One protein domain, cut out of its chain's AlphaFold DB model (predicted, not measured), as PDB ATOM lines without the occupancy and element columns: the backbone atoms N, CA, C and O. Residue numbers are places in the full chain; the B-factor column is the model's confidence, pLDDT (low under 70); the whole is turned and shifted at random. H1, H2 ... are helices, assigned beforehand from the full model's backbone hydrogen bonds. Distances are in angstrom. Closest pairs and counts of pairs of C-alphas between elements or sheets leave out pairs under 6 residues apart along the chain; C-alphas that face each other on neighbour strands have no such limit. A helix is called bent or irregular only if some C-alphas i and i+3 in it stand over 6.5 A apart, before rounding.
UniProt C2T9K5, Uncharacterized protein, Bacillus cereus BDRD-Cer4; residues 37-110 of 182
ATOM      1  N   THR A  37     108.109 165.825 120.891       80.62
ATOM      2  CA  THR A  37     106.712 165.964 120.473       80.62
ATOM      3  C   THR A  37     105.791 165.365 121.536       80.62
ATOM      4  O   THR A  37     106.126 164.348 122.141       80.62
ATOM      5  N   TRP A  38     104.589 165.924 121.710       81.50
ATOM      6  CA  TRP A  38     103.551 165.344 122.581       81.50
ATOM      7  C   TRP A  38     103.263 163.869 122.270       81.50
ATOM      8  O   TRP A  38     102.969 163.086 123.164       81.50
ATOM      9  N   ARG A  39     103.420 163.465 121.002       82.62
ATOM     10  CA  ARG A  39     103.333 162.063 120.579       82.62
ATOM     11  C   ARG A  39     104.422 161.192 121.198       82.62
ATOM     12  O   ARG A  39     104.112 160.117 121.689       82.62
ATOM     13  N   ALA A  40     105.672 161.654 121.192       82.25
ATOM     14  CA  ALA A  40     106.782 160.936 121.817       82.25
ATOM     15  C   ALA A  40     106.574 160.791 123.332       82.25
ATOM     16  O   ALA A  40     106.810 159.717 123.875       82.25
ATOM     17  N   LEU A  41     106.049 161.833 123.983       87.62
ATOM     18  CA  LEU A  41     105.694 161.791 125.402       87.62
ATOM     19  C   LEU A  41     104.547 160.799 125.680       87.62
ATOM     20  O   LEU A  41     104.618 160.019 126.624       87.62
ATOM     21  N   GLY A  42     103.531 160.761 124.812       89.44
ATOM     22  CA  GLY A  42     102.453 159.772 124.887       89.44
ATOM     23  C   GLY A  42     102.941 158.331 124.700       89.44
ATOM     24  O   GLY A  42     102.516 157.442 125.432       89.44
ATOM     25  N   TYR A  43     103.870 158.089 123.767       87.75
ATOM     26  CA  TYR A  43     104.493 156.770 123.607       87.75
ATOM     27  C   TYR A  43     105.319 156.372 124.829       87.75
ATOM     28  O   TYR A  43     105.268 155.215 125.232       87.75
ATOM     29  N   PHE A  44     106.038 157.318 125.433       90.94
ATOM     30  CA  PHE A  44     106.793 157.079 126.660       90.94
ATOM     31  C   PHE A  44     105.879 156.634 127.804       90.94
ATOM     32  O   PHE A  44     106.081 155.554 128.354       90.94
ATOM     33  N   ALA A  45     104.808 157.388 128.065       91.88
ATOM     34  CA  ALA A  45     103.834 157.048 129.099       91.88
ATOM     35  C   ALA A  45     103.151 155.691 128.845       91.88
ATOM     36  O   ALA A  45     102.956 154.907 129.772       91.88
ATOM     37  N   ALA A  46     102.819 155.374 127.590       91.50
ATOM     38  CA  ALA A  46     102.221 154.087 127.237       91.50
ATOM     39  C   ALA A  46     103.181 152.906 127.474       91.50
ATOM     40  O   ALA A  46     102.760 151.853 127.954       91.50
ATOM     41  N   VAL A  47     104.466 153.073 127.148       92.00
ATOM     42  CA  VAL A  47     105.492 152.048 127.378       92.00
ATOM     43  C   VAL A  47     105.736 151.846 128.872       92.00
ATOM     44  O   VAL A  47     105.761 150.700 129.320       92.00
ATOM     45  N   GLU A  48     105.855 152.922 129.653       91.81
ATOM     46  CA  GLU A  48     105.973 152.831 131.112       91.81
ATOM     47  C   GLU A  48     104.766 152.130 131.736       91.81
ATOM     48  O   GLU A  48     104.939 151.186 132.505       91.81
ATOM     49  N   ALA A  49     103.545 152.517 131.354       91.56
ATOM     50  CA  ALA A  49     102.327 151.872 131.838       91.56
ATOM     51  C   ALA A  49     102.312 150.368 131.516       91.56
ATOM     52  O   ALA A  49     101.953 149.554 132.367       91.56
ATOM     53  N   GLY A  50     102.761 149.984 130.316       91.38
ATOM     54  CA  GLY A  50     102.927 148.583 129.935       91.38
ATOM     55  C   GLY A  50     103.925 147.846 130.829       91.38
ATOM     56  O   GLY A  50     103.614 146.773 131.340       91.38
ATOM     57  N   LEU A  51     105.102 148.425 131.074       89.81
ATOM     58  CA  LEU A  51     106.141 147.828 131.922       89.81
ATOM     59  C   LEU A  51     105.714 147.699 133.388       89.81
ATOM     60  O   LEU A  51     106.057 146.707 134.037       89.81
ATOM     61  N   VAL A  52     104.948 148.664 133.900       89.19
ATOM     62  CA  VAL A  52     104.308 148.585 135.219       89.19
ATOM     63  C   VAL A  52     103.294 147.441 135.244       89.19
ATOM     64  O   VAL A  52     103.339 146.617 136.152       89.19
ATOM     65  N   ALA A  53     102.425 147.328 134.236       89.69
ATOM     66  CA  ALA A  53     101.453 146.238 134.155       89.69
ATOM     67  C   ALA A  53     102.131 144.855 134.088       89.69
ATOM     68  O   ALA A  53     101.719 143.934 134.793       89.69
ATOM     69  N   PHE A  54     103.217 144.719 133.317       87.00
ATOM     70  CA  PHE A  54     103.998 143.479 133.239       87.00
ATOM     71  C   PHE A  54     104.597 143.059 134.586       87.00
ATOM     72  O   PHE A  54     104.684 141.863 134.854       87.00
ATOM     73  N   ARG A  55     104.940 144.005 135.468       82.31
ATOM     74  CA  ARG A  55     105.436 143.702 136.821       82.31
ATOM     75  C   ARG A  55     104.380 143.031 137.705       82.31
ATOM     76  O   ARG A  55     104.730 142.243 138.580       82.31
ATOM     77  N   PHE A  56     103.099 143.326 137.492       84.25
ATOM     78  CA  PHE A  56     102.014 142.721 138.266       84.25
ATOM     79  C   PHE A  56     101.607 141.333 137.761       84.25
ATOM     80  O   PHE A  56     100.918 140.609 138.481       84.25
ATOM     81  N   LEU A  57     102.046 140.923 136.564       86.69
ATOM     82  CA  LEU A  57     101.779 139.575 136.071       86.69
ATOM     83  C   LEU A  57     102.566 138.534 136.896       86.69
ATOM     84  O   LEU A  57     103.794 138.636 136.987       86.69
ATOM     85  N   PRO A  58     101.904 137.488 137.437       80.19
ATOM     86  CA  PRO A  58     102.537 136.488 138.300       80.19
ATOM     87  C   PRO A  58     103.801 135.823 137.719       80.19
ATOM     88  O   PRO A  58     104.789 135.753 138.451       80.19
ATOM     89  N   PRO A  59     103.862 135.403 136.433       82.44
ATOM     90  CA  PRO A  59     105.076 134.780 135.899       82.44
ATOM     91  C   PRO A  59     106.259 135.752 135.817       82.44
ATOM     92  O   PRO A  59     107.397 135.359 136.050       82.44
ATOM     93  N   PHE A  60     106.007 137.028 135.523       80.31
ATOM     94  CA  PHE A  60     107.067 138.032 135.436       80.31
ATOM     95  C   PHE A  60     107.558 138.458 136.818       80.31
ATOM     96  O   PHE A  60     108.762 138.615 137.009       80.31
ATOM     97  N   LYS A  61     106.652 138.578 137.795       79.62
ATOM     98  CA  LYS A  61     106.999 138.932 139.174       79.62
ATOM     99  C   LYS A  61     107.935 137.906 139.815       79.62
ATOM    100  O   LYS A  61     108.884 138.301 140.479       79.62
ATOM    101  N   TRP A  62     107.683 136.612 139.625       81.88
ATOM    102  CA  TRP A  62     108.491 135.557 140.251       81.88
ATOM    103  C   TRP A  62     109.868 135.388 139.617       81.88
ATOM    104  O   TRP A  62     110.818 135.061 140.314       81.88
ATOM    105  N   ILE A  63     109.977 135.608 138.305       80.62
ATOM    106  CA  ILE A  63     111.224 135.376 137.567       80.62
ATOM    107  C   ILE A  63     112.106 136.632 137.553       80.62
ATOM    108  O   ILE A  63     113.326 136.527 137.636       80.62
ATOM    109  N   PHE A  64     111.505 137.820 137.444       82.06
ATOM    110  CA  PHE A  64     112.229 139.073 137.216       82.06
ATOM    111  C   PHE A  64     112.040 140.117 138.323       82.06
ATOM    112  O   PHE A  64     112.653 141.176 138.236       82.06
ATOM    113  N   GLY A  65     111.226 139.854 139.352       80.06
ATOM    114  CA  GLY A  65     110.920 140.819 140.417       80.06
ATOM    115  C   GLY A  65     112.167 141.373 141.107       80.06
ATOM    116  O   GLY A  65     112.387 142.583 141.075       80.06
ATOM    117  N   ASP A  66     113.022 140.487 141.623       83.88
ATOM    118  CA  ASP A  66     114.252 140.877 142.331       83.88
ATOM    119  C   ASP A  66     115.226 141.641 141.418       83.88
ATOM    120  O   ASP A  66     115.854 142.618 141.827       83.88
ATOM    121  N   MET A  67     115.301 141.252 140.140       83.62
ATOM    122  CA  MET A  67     116.146 141.928 139.151       83.62
ATOM    123  C   MET A  67     115.625 143.335 138.823       83.62
ATOM    124  O   MET A  67     116.411 144.270 138.662       83.62
ATOM    125  N   ILE A  68     114.306 143.507 138.722       84.62
ATOM    126  CA  ILE A  68     113.682 144.808 138.454       84.62
ATOM    127  C   ILE A  68     113.899 145.757 139.635       84.62
ATOM    128  O   ILE A  68     114.146 146.938 139.409       84.62
ATOM    129  N   ASP A  69     113.848 145.264 140.872       83.69
ATOM    130  CA  ASP A  69     114.077 146.096 142.057       83.69
ATOM    131  C   ASP A  69     115.544 146.518 142.198       83.69
ATOM    132  O   ASP A  69     115.822 147.672 142.525       83.69
ATOM    133  N   GLN A  70     116.488 145.644 141.838       88.25
ATOM    134  CA  GLN A  70     117.910 145.992 141.804       88.25
ATOM    135  C   GLN A  70     118.253 146.996 140.689       88.25
ATOM    136  O   GLN A  70     119.153 147.821 140.855       88.25
ATOM    137  N   VAL A  71     117.545 146.949 139.554       89.12
ATOM    138  CA  VAL A  71     117.827 147.784 138.373       89.12
ATOM    139  C   VAL A  71     116.635 148.672 137.979       89.12
ATOM    140  O   VAL A  71     116.373 148.915 136.796       89.12
ATOM    141  N   TRP A  72     115.928 149.215 138.975       87.56
ATOM    142  CA  TRP A  72     114.696 149.996 138.786       87.56
ATOM    143  C   TRP A  72     114.868 151.154 137.796       87.56
ATOM    144  O   TRP A  72     114.064 151.328 136.880       87.56
ATOM    145  N   LEU A  73     115.944 151.937 137.941       88.38
ATOM    146  CA  LEU A  73     116.209 153.105 137.092       88.38
ATOM    147  C   LEU A  73     116.400 152.716 135.620       88.38
ATOM    148  O   LEU A  73     115.958 153.422 134.715       88.38
ATOM    149  N   MET A  74     117.050 151.582 135.359       88.62
ATOM    150  CA  MET A  74     117.226 151.109 133.991       88.62
ATOM    151  C   MET A  74     115.896 150.617 133.426       88.62
ATOM    152  O   MET A  74     115.570 150.929 132.281       88.62
ATOM    153  N   TYR A  75     115.110 149.913 134.241       88.69
ATOM    154  CA  TYR A  75     113.835 149.343 133.828       88.69
ATOM    155  C   TYR A  75     112.773 150.405 133.519       88.69
ATOM    156  O   TYR A  75     112.109 150.310 132.492       88.69
ATOM    157  N   TYR A  76     112.645 151.437 134.355       88.88
ATOM    158  CA  TYR A  76     111.651 152.504 134.175       88.88
ATOM    159  C   TYR A  76     112.190 153.756 133.481       88.88
ATOM    160  O   TYR A  76     111.413 154.574 133.022       88.88
ATOM    161  N   GLY A  77     113.505 153.926 133.364       88.56
ATOM    162  CA  GLY A  77     114.097 155.074 132.674       88.56
ATOM    163  C   GLY A  77     114.660 154.689 131.315       88.56
ATOM    164  O   GLY A  77     114.168 155.106 130.268       88.56
ATOM    165  N   VAL A  78     115.711 153.869 131.329       90.00
ATOM    166  CA  VAL A  78     116.523 153.582 130.136       90.00
ATOM    167  C   VAL A  78     115.744 152.777 129.095       90.00
ATOM    168  O   VAL A  78     115.782 153.115 127.911       90.00
ATOM    169  N   ILE A  79     115.012 151.741 129.514       89.81
ATOM    170  CA  ILE A  79     114.265 150.864 128.601       89.81
ATOM    171  C   ILE A  79     113.145 151.626 127.865       89.81
ATOM    172  O   ILE A  79     113.123 151.567 126.629       89.81
ATOM    173  N   PRO A  80     112.254 152.386 128.537       90.25
ATOM    174  CA  PRO A  80     111.243 153.183 127.847       90.25
ATOM    175  C   PRO A  80     111.852 154.227 126.920       90.25
ATOM    176  O   PRO A  80     111.394 154.383 125.788       90.25
ATOM    177  N   LEU A  81     112.917 154.906 127.360       89.31
ATOM    178  CA  LEU A  81     113.594 155.914 126.550       89.31
ATOM    179  C   LEU A  81     114.155 155.301 125.261       89.31
ATOM    180  O   LEU A  81     113.992 155.870 124.181       89.31
ATOM    181  N   PHE A  82     114.764 154.118 125.360       87.25
ATOM    182  CA  PHE A  82     115.299 153.385 124.218       87.25
ATOM    183  C   PHE A  82     114.195 152.883 123.275       87.25
ATOM    184  O   PHE A  82     114.318 153.008 122.056       87.25
ATOM    185  N   LEU A  83     113.087 152.371 123.817       86.31
ATOM    186  CA  LEU A  83     111.924 151.937 123.034       86.31
ATOM    187  C   LEU A  83     111.298 153.104 122.265       86.31
ATOM    188  O   LEU A  83     111.066 152.990 121.062       86.31
ATOM    189  N   VAL A  84     111.073 154.244 122.919       87.75
ATOM    190  CA  VAL A  84     110.531 155.450 122.273       87.75
ATOM    191  C   VAL A  84     111.503 155.991 121.230       87.75
ATOM    192  O   VAL A  84     111.085 156.345 120.128       87.75
ATOM    193  N   TRP A  85     112.802 155.991 121.534       84.25
ATOM    194  CA  TRP A  85     113.849 156.360 120.586       84.25
ATOM    195  C   TRP A  85     113.838 155.465 119.339       84.25
ATOM    196  O   TRP A  85     113.908 155.974 118.224       84.25
ATOM    197  N   GLY A  86     113.673 154.150 119.502       79.00
ATOM    198  CA  GLY A  86     113.580 153.200 118.391       79.00
ATOM    199  C   GLY A  86     112.272 153.269 117.595       79.00
ATOM    200  O   GLY A  86     112.223 152.836 116.436       79.00
ATOM    201  N   ALA A  87     111.213 153.818 118.194       76.19
ATOM    202  CA  ALA A  87     109.949 154.111 117.522       76.19
ATOM    203  C   ALA A  87     110.032 155.378 116.662       76.19
ATOM    204  O   ALA A  87     109.291 155.512 115.681       76.19
ATOM    205  N   ASP A  88     110.931 156.299 117.013       73.38
ATOM    206  CA  ASP A  88     111.082 157.574 116.333       73.38
ATOM    207  C   ASP A  88     111.758 157.403 114.963       73.38
ATOM    208  O   ASP A  88     112.982 157.362 114.826       73.38
ATOM    209  N   LYS A  89     110.924 157.347 113.915       65.06
ATOM    210  CA  LYS A  89     111.344 157.237 112.506       65.06
ATOM    211  C   LYS A  89     112.324 158.329 112.081       65.06
ATOM    212  O   LYS A  89     113.035 158.153 111.096       65.06
ATOM    213  N   TYR A  90     112.333 159.466 112.775       62.22
ATOM    214  CA  TYR A  90     113.173 160.598 112.414       62.22
ATOM    215  C   TYR A  90     114.652 160.349 112.743       62.22
ATOM    216  O   TYR A  90     115.529 160.768 111.989       62.22
ATOM    217  N   LYS A  91     114.952 159.628 113.829       65.06
ATOM    218  CA  LYS A  91     116.340 159.332 114.220       65.06
ATOM    219  C   LYS A  91     116.951 158.186 113.423       65.06
ATOM    220  O   LYS A  91     118.160 158.165 113.229       65.06
ATOM    221  N   THR A  92     116.122 157.279 112.915       61.44
ATOM    222  CA  THR A  92     116.554 156.073 112.201       61.44
ATOM    223  C   THR A  92     116.389 156.167 110.681       61.44
ATOM    224  O   THR A  92     116.276 155.149 109.997       61.44
ATOM    225  N   ASP A  93     116.371 157.390 110.142       62.84
ATOM    226  CA  ASP A  93     116.365 157.650 108.695       62.84
ATOM    227  C   ASP A  93     115.164 157.003 107.969       62.84
ATOM    228  O   ASP A  93     115.271 156.385 106.911       62.84
ATOM    229  N   GLY A  94     113.989 157.060 108.607       64.19
ATOM    230  CA  GLY A  94     112.743 156.471 108.108       64.19
ATOM    231  C   GLY A  94     112.583 154.967 108.367       64.19
ATOM    232  O   GLY A  94     111.493 154.430 108.154       64.19
ATOM    233  N   LYS A  95     113.611 154.280 108.879       68.75
ATOM    234  CA  LYS A  95     113.592 152.836 109.163       68.75
ATOM    235  C   LYS A  95     113.376 152.603 110.657       68.75
ATOM    236  O   LYS A  95     114.333 152.605 111.420       68.75
ATOM    237  N   SER A  96     112.137 152.441 111.127       74.88
ATOM    238  CA  SER A  96     111.914 152.215 112.569       74.88
ATOM    239  C   SER A  96     112.576 150.914 113.041       74.88
ATOM    240  O   SER A  96     112.506 149.894 112.348       74.88
ATOM    241  N   LEU A  97     113.172 150.913 114.241       76.50
ATOM    242  CA  LEU A  97     113.756 149.693 114.819       76.50
ATOM    243  C   LEU A  97     112.697 148.600 114.987       76.50
ATOM    244  O   LEU A  97     112.966 147.431 114.731       76.50
ATOM    245  N   PHE A  98     111.457 148.980 115.302       79.00
ATOM    246  CA  PHE A  98     110.330 148.049 115.337       79.00
ATOM    247  C   PHE A  98     110.054 147.384 113.986       79.00
ATOM    248  O   PHE A  98     109.695 146.210 113.954       79.00
ATOM    249  N   SER A  99     110.234 148.098 112.870       79.00
ATOM    250  CA  SER A  99     110.099 147.510 111.531       79.00
ATOM    251  C   SER A  99     111.195 146.477 111.278       79.00
ATOM    252  O   SER A  99     110.910 145.388 110.780       79.00
ATOM    253  N   PHE A 100     112.432 146.771 111.697       84.19
ATOM    254  CA  PHE A 100     113.543 145.824 111.616       84.19
ATOM    255  C   PHE A 100     113.295 144.578 112.474       84.19
ATOM    256  O   PHE A 100     113.361 143.469 111.956       84.19
ATOM    257  N   VAL A 101     112.942 144.745 113.754       86.00
ATOM    258  CA  VAL A 101     112.661 143.619 114.662       86.00
ATOM    259  C   VAL A 101     111.499 142.787 114.136       86.00
ATOM    260  O   VAL A 101     111.605 141.566 114.074       86.00
ATOM    261  N   ARG A 102     110.417 143.424 113.676       86.50
ATOM    262  CA  ARG A 102     109.294 142.725 113.042       86.50
ATOM    263  C   ARG A 102     109.762 141.928 111.829       86.50
ATOM    264  O   ARG A 102     109.432 140.752 111.730       86.50
ATOM    265  N   SER A 103     110.528 142.540 110.928       86.00
ATOM    266  CA  SER A 103     111.054 141.864 109.740       86.00
ATOM    267  C   SER A 103     111.946 140.681 110.123       86.00
ATOM    268  O   SER A 103     111.749 139.581 109.611       86.00
ATOM    269  N   TRP A 104     112.837 140.855 111.094       88.50
ATOM    270  CA  TRP A 104     113.730 139.810 111.582       88.50
ATOM    271  C   TRP A 104     112.977 138.641 112.222       88.50
ATOM    272  O   TRP A 104     113.233 137.484 111.889       88.50
ATOM    273  N   VAL A 105     111.996 138.928 113.081       90.44
ATOM    274  CA  VAL A 105     111.132 137.910 113.691       90.44
ATOM    275  C   VAL A 105     110.341 137.178 112.612       90.44
ATOM    276  O   VAL A 105     110.331 135.950 112.597       90.44
ATOM    277  N   THR A 106     109.737 137.900 111.662       87.62
ATOM    278  CA  THR A 106     109.007 137.263 110.556       87.62
ATOM    279  C   THR A 106     109.920 136.419 109.679       87.62
ATOM    280  O   THR A 106     109.500 135.355 109.249       87.62
ATOM    281  N   PHE A 107     111.166 136.839 109.450       87.38
ATOM    282  CA  PHE A 107     112.158 136.074 108.702       87.38
ATOM    283  C   PHE A 107     112.542 134.791 109.443       87.38
ATOM    284  O   PHE A 107     112.537 133.727 108.839       87.38
ATOM    285  N   ARG A 108     112.789 134.867 110.757       89.00
ATOM    286  CA  ARG A 108     113.147 133.707 111.587       89.00
ATOM    287  C   ARG A 108     111.992 132.714 111.753       89.00
ATOM    288  O   ARG A 108     112.231 131.513 111.784       89.00
ATOM    289  N   LEU A 109     110.758 133.203 111.874       88.81
ATOM    290  CA  LEU A 109     109.553 132.370 111.974       88.81
ATOM    291  C   LEU A 109     109.068 131.862 110.613       88.81
ATOM    292  O   LEU A 109     108.239 130.951 110.550       88.81
ATOM    293  N   ARG A 110     109.559 132.436 109.510       83.31
ATOM    294  CA  ARG A 110     109.251 131.938 108.176       83.31
ATOM    295  C   ARG A 110     109.824 130.534 108.072       83.31
ATOM    296  O   ARG A 110     111.032 130.341 108.165       83.31
TER     297      ARG A 110
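AT A GLANCE: This is residues 37 to 110 of the 182 residues of an uncharacterized protein of Bacillus cereus BDRD-Cer4 (UniProt C2T9K5). What does one see? H1 and H3 cross as an X, H2 makes the corner joining them, and residues 100 to 110, mostly H4, stick out beyond H3's far end. What is it made of? The 74 printed residues, all helix in class, include H1, residues 38 to 56, H2, 58 to 70, H3, 72 to 87, and H4, 97 to 109. It is loose, radius of gyration of the C-alphas 14.5 A, spanning 37 by 36 by 17 A.

HOW THE PARTS SIT: What does H1 touch? It touches H3 at a steep tilt of 45 degrees, opposite ways; the closest C-alphas, of Val 47 and Pro 80, are 5.9 A apart. It only just touches H2, with 3 pairs of C-alphas within 8 A, only at the corner; the closest C-alphas, of Arg 55 and Lys 61, are 5.5 A apart. Where is H4? Residues 97 to 98 alone touch H3, about perpendicular at 88 degrees; the closest C-alphas, of Gly 86 and Leu 97, are 5.0 A apart. Are the backbones regular in O i to N i+4 pairs? Every pair is within hydrogen-bond range in H4, 14 of 15 in H1, 7 of 9 in H2 and 10 of 12 in H3.

IN THESE COORDINATES: Where does H1 begin? C-alpha 38 is at (103.551, 165.344, 122.581), and H1 is 27.6 A long. Where does H4 end? C-alpha 109 is at (109.553, 132.370, 111.974). Is any helix irregular? H2 is: C-alphas 63 and 66 are 7.9 A apart.

THE WHOLE: How large is it? The C-alphas farthest apart, of Trp 62 and Asp 93, are 39.3 A apart. Is it whole and confident? The printed part has no cut and no long link; residues 89 to 95 have pLDDT under 70.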